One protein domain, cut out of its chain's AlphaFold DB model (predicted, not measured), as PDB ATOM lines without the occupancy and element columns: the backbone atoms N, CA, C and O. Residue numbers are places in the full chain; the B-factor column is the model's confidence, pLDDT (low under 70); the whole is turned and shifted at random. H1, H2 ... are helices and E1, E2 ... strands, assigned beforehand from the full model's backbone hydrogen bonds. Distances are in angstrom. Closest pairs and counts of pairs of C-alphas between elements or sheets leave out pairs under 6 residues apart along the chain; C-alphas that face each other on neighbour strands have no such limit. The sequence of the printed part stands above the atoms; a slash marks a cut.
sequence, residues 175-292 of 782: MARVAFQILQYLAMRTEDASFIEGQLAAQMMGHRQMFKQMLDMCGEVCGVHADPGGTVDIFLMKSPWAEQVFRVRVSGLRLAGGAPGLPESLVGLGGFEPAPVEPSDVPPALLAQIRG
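What this domain is: This is residues 175 to 292 of the 782 residues of a protein of Alexandrium monilatum (UniProt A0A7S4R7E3). A strongly twisted sheet of four strands, E1, E2, E3 and E6, has the helices H1 and H3 over one face and the short helix H4 over its edge strand E1 on the opposite face. Past one end of this sheet, E3 turns off into E4 and E5 turns back into E6, and E4 and E5 make a small hairpin that, with H2 near its strand E5, lies on the other side of H1 from H4. The printed part has 118 residues with four named helices and six named strands, in the order H1 H2 H3 E1 E2 E3 E4 E5 E6 H4. The larger sheet has the order E1 - E2 - E3 - E6 and the smaller E4 - E5, both all antiparallel, and the class is mixed, helices and strands. The whole is compact, with a radius of gyration of the C-alphas of 14.2 A and spans of 40 by 30 by 22 A.

Where its parts are: Find C-alpha 175 at (115.216, 131.886, 113.998); from there H1, residues 175 to 186, runs 16.0 A. After residues 187 to 197 comes H2, residues 198 to 205, and then H3, residues 208 to 218, 15.3 A long. Look next for E1, residues 220 to 226, which begins at C-alpha 220 at (132.760, 129.852, 120.556) and spans 17.9 A. E2, residues 232 to 237, spans 16.7 A, and E3, residues 245 to 251, spans 19.2 A. The short strands E4, residues 254 to 256, and E5, residues 265 to 268, follow, then E6, residues 271 to 277, 18.4 A long. Last is H4, residues 284 to 290, which ends at C-alpha 290 at (133.127, 136.861, 111.289).

How they stand to each other: Begin with the larger sheet, whose edge strands are E1 and E6. E1, E2 and E3 form a meander, each strand the antiparallel neighbour of the one before; E1 and E2 are a hairpin, and so are E2 and E3. Between E1 and E2, N 225 and O 233 are 2.8 A apart, within hydrogen-bond range; between E2 and E3, N 234 and O 248 are 2.8 A apart; between E3 and E6, N 249 and O 273 are 3.0 A apart. H1 and H3 are on the same face and make two layers with the sheet, helices on one face of it. H1, at a height over the sheet of 8.6 A, runs slantwise to the strands, at 45 degrees to E2 on the local plane; it lies over E2 and only just over E1, on which 3 of its C-alphas fall. H3, at a height of 9.6 A, lies over E2 and runs along the strands, at 20 degrees to E2 on the local plane. H1 touches H3 with residues 183 to 186 alone, the closest C-alphas being those of Leu 186 and Arg 208, 4.5 A apart, and their lines are about perpendicular at 76 degrees. H4 is on the opposite face, over E1; its closest C-alpha to E1 is that of Ile 290, 6.1 A from that of Cys 222. E3 runs on into E4 across a break of 2 residues, at 60 degrees, and E5 into E6 likewise, at 91 degrees. In the hairpin E4 and E5, N 254 and O 268 are 2.8 A apart. H2 is not on the larger sheet; its closest C-alpha to E5 is that of Leu 200, 7.0 A from that of Val 267. In H1, H2, H3 and H4 every O i to N i+4 pair is within hydrogen-bond range.

The domain as a whole: The C-alphas of Glu 243 and Ala 259, the two farthest apart, are 43.5 A from each other. The printed part has no cut, and the link from H1 to H2, 11 residues, is long. The mean pLDDT of the printed part is 75.0; look for values under 70 at 35 residues, among them 187 to 195, 198 to 207 and 257 to 264.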
ATOM      1  N   MET A 175     114.694 133.255 113.927       80.69
ATOM      2  CA  MET A 175     115.216 131.886 113.998       80.69
ATOM      3  C   MET A 175     116.729 131.815 114.240       80.69
ATOM      4  O   MET A 175     117.183 130.949 114.981       80.69
ATOM      5  N   ALA A 176     117.518 132.746 113.692       82.88
ATOM      6  CA  ALA A 176     118.962 132.799 113.926       82.88
ATOM      7  C   ALA A 176     119.297 133.186 115.378       82.88
ATOM      8  O   ALA A 176     120.248 132.669 115.965       82.88
ATOM      9  N   ARG A 177     118.495 134.074 115.980       78.75
ATOM     10  CA  ARG A 177     118.661 134.492 117.380       78.75
ATOM     11  C   ARG A 177     118.249 133.384 118.337       78.75
ATOM     12  O   ARG A 177     119.015 133.070 119.243       78.75
ATOM     13  N   VAL A 178     117.108 132.748 118.082       82.00
ATOM     14  CA  VAL A 178     116.638 131.623 118.897       82.00
ATOM     15  C   VAL A 178     117.605 130.444 118.792       82.00
ATOM     16  O   VAL A 178     117.968 129.877 119.812       82.00
ATOM     17  N   ALA A 179     118.127 130.122 117.605       84.94
ATOM     18  CA  ALA A 179     119.136 129.071 117.445       84.94
ATOM     19  C   ALA A 179     120.429 129.361 118.234       84.94
ATOM     20  O   ALA A 179     120.985 128.464 118.872       84.94
ATOM     21  N   PHE A 180     120.881 130.620 118.253       85.50
ATOM     22  CA  PHE A 180     121.994 131.037 119.106       85.50
ATOM     23  C   PHE A 180     121.672 130.846 120.595       85.50
ATOM     24  O   PHE A 180     122.469 130.250 121.318       85.50
ATOM     25  N   GLN A 181     120.500 131.300 121.047       80.56
ATOM     26  CA  GLN A 181     120.060 131.168 122.439       80.56
ATOM     27  C   GLN A 181     119.918 129.701 122.861       80.56
ATOM     28  O   GLN A 181     120.393 129.336 123.933       80.56
ATOM     29  N   ILE A 182     119.364 128.846 121.996       82.25
ATOM     30  CA  ILE A 182     119.298 127.391 122.179       82.25
ATOM     31  C   ILE A 182     120.689 126.830 122.444       82.25
ATOM     32  O   ILE A 182     120.874 126.077 123.396       82.25
ATOM     33  N   LEU A 183     121.676 127.194 121.621       82.38
ATOM     34  CA  LEU A 183     123.017 126.646 121.762       82.38
ATOM     35  C   LEU A 183     123.712 127.148 123.033       82.38
ATOM     36  O   LEU A 183     124.401 126.370 123.687       82.38
ATOM     37  N   GLN A 184     123.490 128.404 123.433       78.25
ATOM     38  CA  GLN A 184     123.987 128.924 124.714       78.25
ATOM     39  C   GLN A 184     123.319 128.230 125.912       78.25
ATOM     40  O   GLN A 184     124.000 127.878 126.876       78.25
ATOM     41  N   TYR A 185     122.009 127.994 125.848       74.44
ATOM     42  CA  TYR A 185     121.259 127.275 126.877       74.44
ATOM     43  C   TYR A 185     121.737 125.821 127.002       74.44
ATOM     44  O   TYR A 185     122.104 125.356 128.090       74.44
ATOM     45  N   LEU A 186     121.835 125.123 125.866       75.06
ATOM     46  CA  LEU A 186     122.320 123.749 125.794       75.06
ATOM     47  C   LEU A 186     123.768 123.629 126.265       75.06
ATOM     48  O   LEU A 186     124.088 122.716 127.012       75.06
ATOM     49  N   ALA A 187     124.635 124.577 125.925       69.12
ATOM     50  CA  ALA A 187     126.028 124.569 126.362       69.12
ATOM     51  C   ALA A 187     126.245 125.045 127.812       69.12
ATOM     52  O   ALA A 187     127.391 125.247 128.218       69.12
ATOM     53  N   MET A 188     125.171 125.225 128.595       69.00
ATOM     54  CA  MET A 188     125.217 125.704 129.986       69.00
ATOM     55  C   MET A 188     125.878 127.080 130.138       69.00
ATOM     56  O   MET A 188     126.527 127.384 131.138       69.00
ATOM     57  N   ARG A 189     125.741 127.925 129.114       61.41
ATOM     58  CA  ARG A 189     126.220 129.311 129.117       61.41
ATOM     59  C   ARG A 189     125.121 130.289 129.561       61.41
ATOM     60  O   ARG A 189     125.423 131.405 129.980       61.41
ATOM     61  N   THR A 190     123.861 129.847 129.536       56.78
ATOM     62  CA  THR A 190     122.718 130.500 130.185       56.78
ATOM     63  C   THR A 190     121.747 129.469 130.771       56.78
ATOM     64  O   THR A 190     121.662 128.345 130.278       56.78
ATOM     65  N   GLU A 191     121.026 129.860 131.823       56.94
ATOM     66  CA  GLU A 191     119.893 129.107 132.392       56.94
ATOM     67  C   GLU A 191     118.537 129.695 131.978       56.94
ATOM     68  O   GLU A 191     117.490 129.200 132.390       56.94
ATOM     69  N   ASP A 192     118.537 130.757 131.165       58.59
ATOM     70  CA  ASP A 192     117.311 131.301 130.599       58.59
ATOM     71  C   ASP A 192     116.709 130.282 129.625       58.59
ATOM     72  O   ASP A 192     117.277 130.010 128.573       58.59
ATOM     73  N   ALA A 193     115.572 129.703 130.005       63.06
ATOM     74  CA  ALA A 193     114.756 128.832 129.163       63.06
ATOM     75  C   ALA A 193     113.412 129.486 128.811       63.06
ATOM     76  O   ALA A 193     112.532 128.816 128.283       63.06
ATOM     77  N   SER A 194     113.225 130.780 129.110       62.62
ATOM     78  CA  SER A 194     111.942 131.475 128.917       62.62
ATOM     79  C   SER A 194     111.506 131.542 127.452       62.62
ATOM     80  O   SER A 194     110.322 131.685 127.158       62.62
ATOM     81  N   PHE A 195     112.460 131.382 126.533       69.25
ATOM     82  CA  PHE A 195     112.224 131.279 125.100       69.25
ATOM     83  C   PHE A 195     111.910 129.845 124.635       69.25
ATOM     84  O   PHE A 195     111.803 129.638 123.432       69.25
ATOM     85  N   ILE A 196     111.781 128.853 125.526       74.31
ATOM     86  CA  ILE A 196     111.502 127.444 125.197       74.31
ATOM     87  C   ILE A 196     110.215 126.986 125.890       74.31
ATOM     88  O   ILE A 196     110.026 127.200 127.085       74.31
ATOM     89  N   GLU A 197     109.330 126.315 125.157       73.38
ATOM     90  CA  GLU A 197     108.127 125.710 125.730       73.38
ATOM     91  C   GLU A 197     108.474 124.575 126.714       73.38
ATOM     92  O   GLU A 197     109.375 123.771 126.472       73.38
ATOM     93  N   GLY A 198     107.756 124.492 127.840       54.94
ATOM     94  CA  GLY A 198     108.166 123.701 129.009       54.94
ATOM     95  C   GLY A 198     108.435 122.210 128.754       54.94
ATOM     96  O   GLY A 198     109.414 121.676 129.274       54.94
ATOM     97  N   GLN A 199     107.626 121.537 127.925       62.66
ATOM     98  CA  GLN A 199     107.873 120.128 127.571       62.66
ATOM     99  C   GLN A 199     109.128 119.958 126.700       62.66
ATOM    100  O   GLN A 199     109.891 119.009 126.890       62.66
ATOM    101  N   LEU A 200     109.385 120.898 125.787       66.50
ATOM    102  CA  LEU A 200     110.558 120.880 124.916       66.50
ATOM    103  C   LEU A 200     111.840 121.222 125.688       66.50
ATOM    104  O   LEU A 200     112.878 120.600 125.467       66.50
ATOM    105  N   ALA A 201     111.767 122.147 126.650       61.66
ATOM    106  CA  ALA A 201     112.889 122.479 127.527       61.66
ATOM    107  C   ALA A 201     113.387 121.236 128.285       61.66
ATOM    108  O   ALA A 201     114.588 120.963 128.292       61.66
ATOM    109  N   ALA A 202     112.467 120.435 128.837       57.62
ATOM    110  CA  ALA A 202     112.792 119.195 129.541       57.62
ATOM    111  C   ALA A 202     113.485 118.159 128.634       57.62
ATOM    112  O   ALA A 202     114.473 117.548 129.043       57.62
ATOM    113  N   GLN A 203     113.032 118.007 127.384       66.62
ATOM    114  CA  GLN A 203     113.672 117.123 126.398       66.62
ATOM    115  C   GLN A 203     115.096 117.586 126.053       66.62
ATOM    116  O   GLN A 203     116.027 116.787 125.959       66.62
ATOM    117  N   MET A 204     115.294 118.898 125.921       61.25
ATOM    118  CA  MET A 204     116.584 119.493 125.578       61.25
ATOM    119  C   MET A 204     117.620 119.381 126.713       61.25
ATOM    120  O   MET A 204     118.823 119.332 126.442       61.25
ATOM    121  N   MET A 205     117.189 119.261 127.975       56.88
ATOM    122  CA  MET A 205     118.089 119.132 129.132       56.88
ATOM    123  C   MET A 205     119.027 117.918 129.053       56.88
ATOM    124  O   MET A 205     120.192 118.024 129.445       56.88
ATOM    125  N   GLY A 206     118.563 116.792 128.500       53.72
ATOM    126  CA  GLY A 206     119.362 115.566 128.368       53.72
ATOM    127  C   GLY A 206     120.602 115.717 127.479       53.72
ATOM    128  O   GLY A 206     121.561 114.959 127.611       53.72
ATOM    129  N   HIS A 207     120.629 116.734 126.614       62.91
ATOM    130  CA  HIS A 207     121.713 116.958 125.658       62.91
ATOM    131  C   HIS A 207     122.739 118.003 126.124       62.91
ATOM    132  O   HIS A 207     123.766 118.188 125.466       62.91
ATOM    133  N   ARG A 208     122.518 118.667 127.271       70.12
ATOM    134  CA  ARG A 208     123.323 119.831 127.696       70.12
ATOM    135  C   ARG A 208     124.817 119.525 127.856       70.12
ATOM    136  O   ARG A 208     125.678 120.295 127.433       70.12
ATOM    137  N   GLN A 209     125.152 118.355 128.400       56.31
ATOM    138  CA  GLN A 209     126.548 117.948 128.591       56.31
ATOM    139  C   GLN A 209     127.305 117.781 127.262       56.31
ATOM    140  O   GLN A 209     128.457 118.202 127.153       56.31
ATOM    141  N   MET A 210     126.648 117.216 126.243       73.31
ATOM    142  CA  MET A 210     127.223 117.022 124.909       73.31
ATOM    143  C   MET A 210     127.525 118.368 124.239       73.31
ATOM    144  O   MET A 210     128.628 118.585 123.741       73.31
ATOM    145  N   PHE A 211     126.573 119.305 124.277       73.62
ATOM    146  CA  PHE A 211     126.734 120.630 123.671       73.62
ATOM    147  C   PHE A 211     127.778 121.489 124.385       73.62
ATOM    148  O   PHE A 211     128.532 122.206 123.726       73.62
ATOM    149  N   LYS A 212     127.896 121.366 125.712       70.88
ATOM    150  CA  LYS A 212     128.986 122.001 126.460       70.88
ATOM    151  C   LYS A 212     130.352 121.479 126.011       70.88
ATOM    152  O   LYS A 212     131.230 122.278 125.701       70.88
ATOM    153  N   GLN A 213     130.525 120.158 125.944       62.59
ATOM    154  CA  GLN A 213     131.781 119.552 125.481       62.59
ATOM    155  C   GLN A 213     132.110 119.958 124.040       62.59
ATOM    156  O   GLN A 213     133.263 120.233 123.725       62.59
ATOM    157  N   MET A 214     131.101 120.059 123.178       72.75
ATOM    158  CA  MET A 214     131.276 120.507 121.801       72.75
ATOM    159  C   MET A 214     131.779 121.956 121.713       72.75
ATOM    160  O   MET A 214     132.728 122.201 120.979       72.75
ATOM    161  N   LEU A 215     131.224 122.908 122.475       72.62
ATOM    162  CA  LEU A 215     131.742 124.289 122.490       72.62
ATOM    163  C   LEU A 215     133.150 124.369 123.099       72.62
ATOM    164  O   LEU A 215     133.997 125.103 122.593       72.62
ATOM    165  N   ASP A 216     133.433 123.579 124.135       69.00
ATOM    166  CA  ASP A 216     134.769 123.522 124.738       69.00
ATOM    167  C   ASP A 216     135.823 122.977 123.744       69.00
ATOM    168  O   ASP A 216     136.972 123.424 123.737       69.00
ATOM    169  N   MET A 217     135.440 122.039 122.866       69.00
ATOM    170  CA  MET A 217     136.329 121.458 121.849       69.00
ATOM    171  C   MET A 217     136.443 122.303 120.575       69.00
ATOM    172  O   MET A 217     137.549 122.481 120.057       69.00
ATOM    173  N   CYS A 218     135.320 122.797 120.055       73.00
ATOM    174  CA  CYS A 218     135.213 123.430 118.738       73.00
ATOM    175  C   CYS A 218     135.364 124.959 118.789       73.00
ATOM    176  O   CYS A 218     135.690 125.576 117.776       73.00
ATOM    177  N   GLY A 219     135.197 125.564 119.967       71.56
ATOM    178  CA  GLY A 219     135.281 127.006 120.182       71.56
ATOM    179  C   GLY A 219     133.919 127.694 120.285       71.56
ATOM    180  O   GLY A 219     132.871 127.057 120.370       71.56
ATOM    181  N   GLU A 220     133.948 129.025 120.325       81.88
ATOM    182  CA  GLU A 220     132.760 129.852 120.556       81.88
ATOM    183  C   GLU A 220     131.915 129.997 119.283       81.88
ATOM    184  O   GLU A 220     132.391 129.783 118.166       81.88
ATOM    185  N   VAL A 221     130.651 130.400 119.449       85.69
ATOM    186  CA  VAL A 221     129.774 130.700 118.311       85.69
ATOM    187  C   VAL A 221     130.231 131.989 117.644       85.69
ATOM    188  O   VAL A 221     130.122 133.066 118.226       85.69
ATOM    189  N   CYS A 222     130.710 131.890 116.409       83.81
ATOM    190  CA  CYS A 222     131.206 133.043 115.663       83.81
ATOM    191  C   CYS A 222     130.190 133.563 114.641       83.81
ATOM    192  O   CYS A 222     130.142 134.769 114.393       83.81
ATOM    193  N   GLY A 223     129.340 132.691 114.093       87.56
ATOM    194  CA  GLY A 223     128.312 133.093 113.136       87.56
ATOM    195  C   GLY A 223     127.122 132.146 113.077       87.56
ATOM    196  O   GLY A 223     127.232 130.971 113.419       87.56
ATOM    197  N   VAL A 224     125.985 132.672 112.631       91.12
ATOM    198  CA  VAL A 224     124.740 131.920 112.443       91.12
ATOM    199  C   VAL A 224     124.156 132.250 111.075       91.12
ATOM    200  O   VAL A 224     124.027 133.420 110.720       91.12
ATOM    201  N   HIS A 225     123.781 131.231 110.309       91.69
ATOM    202  CA  HIS A 225     123.113 131.373 109.024       91.69
ATOM    203  C   HIS A 225     121.768 130.651 109.055       91.69
ATOM    204  O   HIS A 225     121.726 129.438 109.218       91.69
ATOM    205  N   ALA A 226     120.671 131.387 108.901       87.69
ATOM    206  CA  ALA A 226     119.340 130.803 108.786       87.69
ATOM    207  C   ALA A 226     118.909 130.769 107.316       87.69
ATOM    208  O   ALA A 226     118.908 131.806 106.648       87.69
ATOM    209  N   ASP A 227     118.534 129.588 106.841       80.19
ATOM    210  CA  ASP A 227     117.966 129.368 105.514       80.19
ATOM    211  C   ASP A 227     116.451 129.676 105.540       80.19
ATOM    212  O   ASP A 227     115.769 129.307 106.505       80.19
ATOM    213  N   PRO A 228     115.889 130.315 104.495       65.81
ATOM    214  CA  PRO A 228     114.442 130.437 104.297       65.81
ATOM    215  C   PRO A 228     113.635 129.136 104.473       65.81
ATOM    216  O   PRO A 228     112.458 129.201 104.822       65.81
ATOM    217  N   GLY A 229     114.245 127.965 104.257       64.94
ATOM    218  CA  GLY A 229     113.640 126.642 104.457       64.94
ATOM    219  C   GLY A 229     113.477 126.194 105.918       64.94
ATOM    220  O   GLY A 229     112.992 125.091 106.158       64.94
ATOM    221  N   GLY A 230     113.872 127.018 106.896       68.75
ATOM    222  CA  GLY A 230     113.687 126.741 108.326       68.75
ATOM    223  C   GLY A 230     114.823 125.953 108.992       68.75
ATOM    224  O   GLY A 230     114.687 125.521 110.139       68.75
ATOM    225  N   THR A 231     115.946 125.792 108.290       86.00
ATOM    226  CA  THR A 231     117.189 125.203 108.807       86.00
ATOM    227  C   THR A 231     118.145 126.312 109.238       86.00
ATOM    228  O   THR A 231     118.287 127.315 108.539       86.00
ATOM    229  N   VAL A 232     118.823 126.145 110.375       90.44
ATOM    230  CA  VAL A 232     119.785 127.132 110.885       90.44
ATOM    231  C   VAL A 232     121.149 126.493 111.105       90.44
ATOM    232  O   VAL A 232     121.290 125.592 111.920       90.44
ATOM    233  N   ASP A 233     122.169 126.986 110.416       92.19
ATOM    234  CA  ASP A 233     123.556 126.571 110.590       92.19
ATOM    235  C   ASP A 233     124.276 127.497 111.576       92.19
ATOM    236  O   ASP A 233     124.315 128.715 111.401       92.19
ATOM    237  N   ILE A 234     124.871 126.916 112.618       93.31
ATOM    238  CA  ILE A 234     125.650 127.627 113.633       93.31
ATOM    239  C   ILE A 234     127.122 127.243 113.490       93.31
ATOM    240  O   ILE A 234     127.462 126.064 113.555       93.31
ATOM    241  N   PHE A 235     128.001 128.227 113.325       91.31
ATOM    242  CA  PHE A 235     129.429 128.011 113.093       91.31
ATOM    243  C   PHE A 235     130.253 128.311 114.351       91.31
ATOM    244  O   PHE A 235     130.154 129.400 114.929       91.31
ATOM    245  N   LEU A 236     131.077 127.342 114.750       89.50
ATOM    246  CA  LEU A 236     131.943 127.358 115.927       89.50
ATOM    247  C   LEU A 236     133.410 127.409 115.510       89.50
ATOM    248  O   LEU A 236     133.838 126.638 114.644       89.50
ATOM    249  N   MET A 237     134.176 128.302 116.135       80.88
ATOM    250  CA  MET A 237     135.612 128.446 115.886       80.88
ATOM    251  C   MET A 237     136.350 128.829 117.173       80.88
ATOM    252  O   MET A 237     135.865 129.623 117.980       80.88
ATOM    253  N   LYS A 238     137.576 128.320 117.363       75.56
ATOM    254  CA  LYS A 238     138.445 128.735 118.489       75.56
ATOM    255  C   LYS A 238     138.918 130.184 118.372       75.56
ATOM    256  O   LYS A 238     139.232 130.820 119.374       75.56
ATOM    257  N   SER A 239     138.987 130.697 117.149       76.19
ATOM    258  CA  SER A 239     139.239 132.102 116.847       76.19
ATOM    259  C   SER A 239     138.649 132.446 115.472       76.19
ATOM    260  O   SER A 239     138.491 131.543 114.649       76.19
ATOM    261  N   PRO A 240     138.381 133.731 115.166       71.12
ATOM    262  CA  PRO A 240     137.890 134.160 113.846       71.12
ATOM    263  C   PRO A 240     138.801 133.789 112.661       71.12
ATOM    264  O   PRO A 240     138.382 133.832 111.505       71.12
ATOM    265  N   TRP A 241     140.054 133.434 112.951       74.81
ATOM    266  CA  TRP A 241     141.096 133.106 111.978       74.81
ATOM    267  C   TRP A 241     141.450 131.615 111.960       74.81
ATOM    268  O   TRP A 241     142.399 131.232 111.286       74.81
ATOM    269  N   ALA A 242     140.735 130.778 112.718       73.00
ATOM    270  CA  ALA A 242     140.994 129.344 112.763       73.00
ATOM    271  C   ALA A 242     140.753 128.691 111.390       73.00
ATOM    272  O   ALA A 242     139.771 129.000 110.713       73.00
ATOM    273  N   GLU A 243     141.638 127.769 111.000       73.31
ATOM    274  CA  GLU A 243     141.497 126.996 109.756       73.31
ATOM    275  C   GLU A 243     140.394 125.936 109.862       73.31
ATOM    276  O   GLU A 243     139.741 125.620 108.875       73.31
ATOM    277  N   GLN A 244     140.141 125.434 111.073       78.56
ATOM    278  CA  GLN A 244     139.113 124.433 111.333       78.56
ATOM    279  C   GLN A 244     137.807 125.099 111.782       78.56
ATOM    280  O   GLN A 244     137.773 125.770 112.819       78.56
ATOM    281  N   VAL A 245     136.735 124.881 111.017       84.50
ATOM    282  CA  VAL A 245     135.378 125.350 111.323       84.50
ATOM    283  C   VAL A 245     134.504 124.152 111.670       84.50
ATOM    284  O   VAL A 245     134.572 123.098 111.037       84.50
ATOM    285  N   PHE A 246     133.665 124.306 112.686       87.62
ATOM    286  CA  PHE A 246     132.682 123.293 113.043       87.62
ATOM    287  C   PHE A 246     131.276 123.856 112.882       87.62
ATOM    288  O   PHE A 246     131.001 124.969 113.325       87.62
ATOM    289  N   ARG A 247     130.381 123.110 112.241       91.06
ATOM    290  CA  ARG A 247     129.000 123.521 111.993       91.06
ATOM    291  C   ARG A 247     128.049 122.667 112.813       91.06
ATOM    292  O   ARG A 247     128.148 121.447 112.810       91.06
ATOM    293  N   VAL A 248     127.076 123.307 113.442       91.31
ATOM    294  CA  VAL A 248     125.912 122.666 114.053       91.31
ATOM    295  C   VAL A 248     124.694 123.082 113.250       91.31
ATOM    296  O   VAL A 248     124.269 124.234 113.322       91.31
ATOM    297  N   ARG A 249     124.148 122.158 112.464       89.38
ATOM    298  CA  ARG A 249     122.915 122.394 111.715       89.38
ATOM    299  C   ARG A 249     121.711 122.089 112.592       89.38
ATOM    300  O   ARG A 249     121.648 121.028 113.198       89.38
ATOM    301  N   VAL A 250     120.769 123.017 112.652       89.38
ATOM    302  CA  VAL A 250     119.529 122.921 113.418       89.38
ATOM    303  C   VAL A 250     118.371 122.774 112.443       89.38
ATOM    304  O   VAL A 250     118.098 123.690 111.669       89.38
ATOM    305  N   SER A 251     117.687 121.634 112.486       86.06
ATOM    306  CA  SER A 251     116.588 121.304 111.571       86.06
ATOM    307  C   SER A 251     115.241 121.356 112.290       86.06
ATOM    308  O   SER A 251     115.149 121.069 113.485       86.06
ATOM    309  N   GLY A 252     114.170 121.699 111.566       78.75
ATOM    310  CA  GLY A 252     112.799 121.660 112.091       78.75
ATOM    311  C   GLY A 252     112.520 122.654 113.225       78.75
ATOM    312  O   GLY A 252     111.723 122.347 114.112       78.75
ATOM    313  N   LEU A 253     113.187 123.814 113.224       83.25
ATOM    314  CA  LEU A 253     112.989 124.868 114.219       83.25
ATOM    315  C   LEU A 253     111.608 125.519 114.018       83.25
ATOM    316  O   LEU A 253     111.356 126.145 112.989       83.25
ATOM    317  N   ARG A 254     110.708 125.377 114.997       82.06
ATOM    318  CA  ARG A 254     109.357 125.959 114.979       82.06
ATOM    319  C   ARG A 254     109.210 126.980 116.096       82.06
ATOM    320  O   ARG A 254     109.391 126.651 117.269       82.06
ATOM    321  N   LEU A 255     108.857 128.204 115.720       82.06
ATOM    322  CA  LEU A 255     108.627 129.315 116.639       82.06
ATOM    323  C   LEU A 255     107.135 129.654 116.672       82.06
ATOM    324  O   LEU A 255     106.481 129.666 115.628       82.06
ATOM    325  N   ALA A 256     106.608 129.935 117.859       76.31
ATOM    326  CA  ALA A 256     105.280 130.510 118.028       76.31
ATOM    327  C   ALA A 256     105.406 132.014 118.296       76.31
ATOM    328  O   ALA A 256     106.185 132.450 119.147       76.31
ATOM    329  N   GLY A 257     104.636 132.811 117.554       62.91
ATOM    330  CA  GLY A 257     104.558 134.252 117.763       62.91
ATOM    331  C   GLY A 257     103.603 134.588 118.907       62.91
ATOM    332  O   GLY A 257     102.415 134.274 118.832       62.91
ATOM    333  N   GLY A 258     104.108 135.253 119.945       49.28
ATOM    334  CA  GLY A 258     103.267 135.975 120.899       49.28
ATOM    335  C   GLY A 258     102.720 137.268 120.282       49.28
ATOM    336  O   GLY A 258     103.237 137.759 119.279       49.28
ATOM    337  N   ALA A 259     101.663 137.828 120.876       43.50
ATOM    338  CA  ALA A 259     101.094 139.123 120.487       43.50
ATOM    339  C   ALA A 259     102.175 140.229 120.345       43.50
ATOM    340  O   ALA A 259     103.245 140.110 120.950       43.50
ATOM    341  N   PRO A 260     101.919 141.321 119.589       38.91
ATOM    342  CA  PRO A 260     102.927 142.342 119.292       38.91
ATOM    343  C   PRO A 260     103.643 142.837 120.557       38.91
ATOM    344  O   PRO A 260     103.015 143.428 121.433       38.91
ATOM    345  N   GLY A 261     104.955 142.593 120.648       45.81
ATOM    346  CA  GLY A 261     105.792 142.995 121.786       45.81
ATOM    347  C   GLY A 261     106.203 141.880 122.758       45.81
ATOM    348  O   GLY A 261     106.966 142.168 123.677       45.81
ATOM    349  N   LEU A 262     105.766 140.630 122.565       44.25
ATOM    350  CA  LEU A 262     106.257 139.466 123.321       44.25
ATOM    351  C   LEU A 262     107.380 138.723 122.564       44.25
ATOM    352  O   LEU A 262     107.330 138.656 121.334       44.25
ATOM    353  N   PRO A 263     108.395 138.171 123.264       53.09
ATOM    354  CA  PRO A 263     109.468 137.399 122.637       53.09
ATOM    355  C   PRO A 263     108.935 136.091 122.034       53.09
ATOM    356  O   PRO A 263     108.057 135.447 122.603       53.09
ATOM    357  N   GLU A 264     109.463 135.707 120.870       67.19
ATOM    358  CA  GLU A 264     109.105 134.452 120.198       67.19
ATOM    359  C   GLU A 264     109.570 133.241 121.018       67.19
ATOM    360  O   GLU A 264     110.707 133.208 121.497       67.19
ATOM    361  N   SER A 265     108.700 132.239 121.161       73.00
ATOM    362  CA  SER A 265     108.986 131.017 121.916       73.00
ATOM    363  C   SER A 265     109.214 129.826 120.989       73.00
ATOM    364  O   SER A 265     108.455 129.598 120.044       73.00
ATOM    365  N   LEU A 266     110.231 129.028 121.287       80.44
ATOM    366  CA  LEU A 266     110.520 127.754 120.650       80.44
ATOM    367  C   LEU A 266     109.493 126.704 121.086       80.44
ATOM    368  O   LEU A 266     109.460 126.315 122.251       80.44
ATOM    369  N   VAL A 267     108.709 126.221 120.125       81.12
ATOM    370  CA  VAL A 267     107.642 125.218 120.326       81.12
ATOM    371  C   VAL A 267     107.941 123.891 119.629       81.12
ATOM    372  O   VAL A 267     107.209 122.911 119.747       81.12
ATOM    373  N   GLY A 268     109.026 123.821 118.856       78.19
ATOM    374  CA  GLY A 268     109.447 122.571 118.243       78.19
ATOM    375  C   GLY A 268     110.844 122.629 117.652       78.19
ATOM    376  O   GLY A 268     111.293 123.671 117.178       78.19
ATOM    377  N   LEU A 269     111.502 121.477 117.665       82.00
ATOM    378  CA  LEU A 269     112.846 121.284 117.151       82.00
ATOM    379  C   LEU A 269     112.949 119.880 116.547       82.00
ATOM    380  O   LEU A 269     112.555 118.914 117.191       82.00
ATOM    381  N   GLY A 270     113.454 119.764 115.319       72.50
ATOM    382  CA  GLY A 270     113.626 118.478 114.638       72.50
ATOM    383  C   GLY A 270     114.924 117.759 115.013       72.50
ATOM    384  O   GLY A 270     114.932 116.537 115.106       72.50
ATOM    385  N   GLY A 271     116.013 118.499 115.251       75.38
ATOM    386  CA  GLY A 271     117.280 117.919 115.704       75.38
ATOM    387  C   GLY A 271     118.511 118.772 115.401       75.38
ATOM    388  O   GLY A 271     118.406 119.868 114.844       75.38
ATOM    389  N   PHE A 272     119.678 118.238 115.773       83.56
ATOM    390  CA  PHE A 272     120.989 118.848 115.553       83.56
ATOM    391  C   PHE A 272     121.910 117.911 114.775       83.56
ATOM    392  O   PHE A 272     122.056 116.745 115.133       83.56
ATOM    393  N   GLU A 273     122.602 118.448 113.778       82.19
ATOM    394  CA  GLU A 273     123.587 117.727 112.975       82.19
ATOM    395  C   GLU A 273     124.947 118.442 113.063       82.19
ATOM    396  O   GLU A 273     125.205 119.398 112.318       82.19
ATOM    397  N   PRO A 274     125.810 118.036 114.013       81.88
ATOM    398  CA  PRO A 274     127.162 118.560 114.129       81.88
ATOM    399  C   PRO A 274     128.096 117.929 113.084       81.88
ATOM    400  O   PRO A 274     128.138 116.707 112.944       81.88
ATOM    401  N   ALA A 275     128.880 118.741 112.378       77.19
ATOM    402  CA  ALA A 275     129.892 118.271 111.432       77.19
ATOM    403  C   ALA A 275     131.064 119.265 111.314       77.19
ATOM    404  O   ALA A 275     130.833 120.479 111.322       77.19
ATOM    405  N   PRO A 276     132.315 118.793 111.161       82.50
ATOM    406  CA  PRO A 276     133.393 119.654 110.689       82.50
ATOM    407  C   PRO A 276     133.094 120.102 109.253       82.50
ATOM    408  O   PRO A 276     132.552 119.328 108.463       82.50
ATOM    409  N   VAL A 277     133.431 121.347 108.929       85.69
ATOM    410  CA  VAL A 277     133.246 121.922 107.590       85.69
ATOM    411  C   VAL A 277     134.476 122.727 107.194       85.69
ATOM    412  O   VAL A 277     135.205 123.223 108.058       85.69
ATOM    413  N   GLU A 278     134.702 122.877 105.895       82.88
ATOM    414  CA  GLU A 278     135.775 123.733 105.404       82.88
ATOM    415  C   GLU A 278     135.347 125.208 105.493       82.88
ATOM    416  O   GLU A 278     134.159 125.524 105.377       82.88
ATOM    417  N   PRO A 279     136.280 126.168 105.652       79.75
ATOM    418  CA  PRO A 279     135.936 127.590 105.652       79.75
ATOM    419  C   PRO A 279     135.172 128.048 104.398       79.75
ATOM    420  O   PRO A 279     134.400 129.001 104.477       79.75
ATOM    421  N   SER A 280     135.362 127.377 103.255       79.44
ATOM    422  CA  SER A 280     134.621 127.632 102.010       79.44
ATOM    423  C   SER A 280     133.134 127.281 102.085       79.44
ATOM    424  O   SER A 280     132.359 127.788 101.277       79.44
ATOM    425  N   ASP A 281     132.735 126.445 103.045       82.25
ATOM    426  CA  ASP A 281     131.343 126.037 103.253       82.25
ATOM    427  C   ASP A 281     130.562 127.054 104.106       82.25
ATOM    428  O   ASP A 281     129.337 126.969 104.222       82.25
ATOM    429  N   VAL A 282     131.248 128.038 104.705       87.50
ATOM    430  CA  VAL A 282     130.616 129.171 105.394       87.50
ATOM    431  C   VAL A 282     130.207 130.216 104.348       87.50
ATOM    432  O   VAL A 282     131.054 130.622 103.547       87.50
ATOM    433  N   PRO A 283     128.959 130.731 104.358       89.19
ATOM    434  CA  PRO A 283     128.529 131.754 103.409       89.19
ATOM    435  C   PRO A 283     129.526 132.928 103.350       89.19
ATOM    436  O   PRO A 283     129.812 133.514 104.399       89.19
ATOM    437  N   PRO A 284     130.041 133.323 102.167       83.88
ATOM    438  CA  PRO A 284     131.152 134.277 102.070       83.88
ATOM    439  C   PRO A 284     130.898 135.614 102.779       83.88
ATOM    440  O   PRO A 284     131.786 136.156 103.434       83.88
ATOM    441  N   ALA A 285     129.661 136.118 102.716       82.38
ATOM    442  CA  ALA A 285     129.252 137.339 103.410       82.38
ATOM    443  C   ALA A 285     129.258 137.187 104.943       82.38
ATOM    444  O   ALA A 285     129.609 138.127 105.653       82.38
ATOM    445  N   LEU A 286     128.899 136.005 105.456       86.06
ATOM    446  CA  LEU A 286     128.951 135.703 106.885       86.06
ATOM    447  C   LEU A 286     130.402 135.530 107.345       86.06
ATOM    448  O   LEU A 286     130.782 136.086 108.370       86.06
ATOM    449  N   LEU A 287     131.233 134.835 106.564       84.69
ATOM    450  CA  LEU A 287     132.651 134.654 106.876       84.69
ATOM    451  C   LEU A 287     133.414 135.991 106.892       84.69
ATOM    452  O   LEU A 287     134.261 136.201 107.761       84.69
ATOM    453  N   ALA A 288     133.080 136.922 105.991       81.50
ATOM    454  CA  ALA A 288     133.625 138.282 105.999       81.50
ATOM    455  C   ALA A 288     133.248 139.050 107.280       81.50
ATOM    456  O   ALA A 288     134.118 139.659 107.904       81.50
ATOM    457  N   GLN A 289     131.987 138.946 107.722       82.12
ATOM    458  CA  GLN A 289     131.532 139.535 108.988       82.12
ATOM    459  C   GLN A 289     132.230 138.909 110.202       82.12
ATOM    460  O   GLN A 289     132.656 139.639 111.095       82.12
ATOM    461  N   ILE A 290     132.403 137.579 110.225       81.06
ATOM    462  CA  ILE A 290     133.127 136.861 111.289       81.06
ATOM    463  C   ILE A 290     134.576 137.358 111.392       81.06
ATOM    464  O   ILE A 290     135.077 137.581 112.493       81.06
ATOM    465  N   ARG A 291     135.243 137.568 110.252       82.81
ATOM    466  CA  ARG A 291     136.639 138.035 110.177       82.81
ATOM    467  C   ARG A 291     136.804 139.548 110.362       82.81
ATOM    468  O   ARG A 291     137.930 140.039 110.353       82.81
ATOM    469  N   GLY A 292     135.711 140.288 110.551       67.69
ATOM    470  CA  GLY A 292     135.737 141.731 110.798       67.69
ATOM    471  C   GLY A 292     135.993 142.595 109.558       67.69
ATOM    472  O   GLY A 292     136.362 143.758 109.705       67.69
TER     473      GLY A 292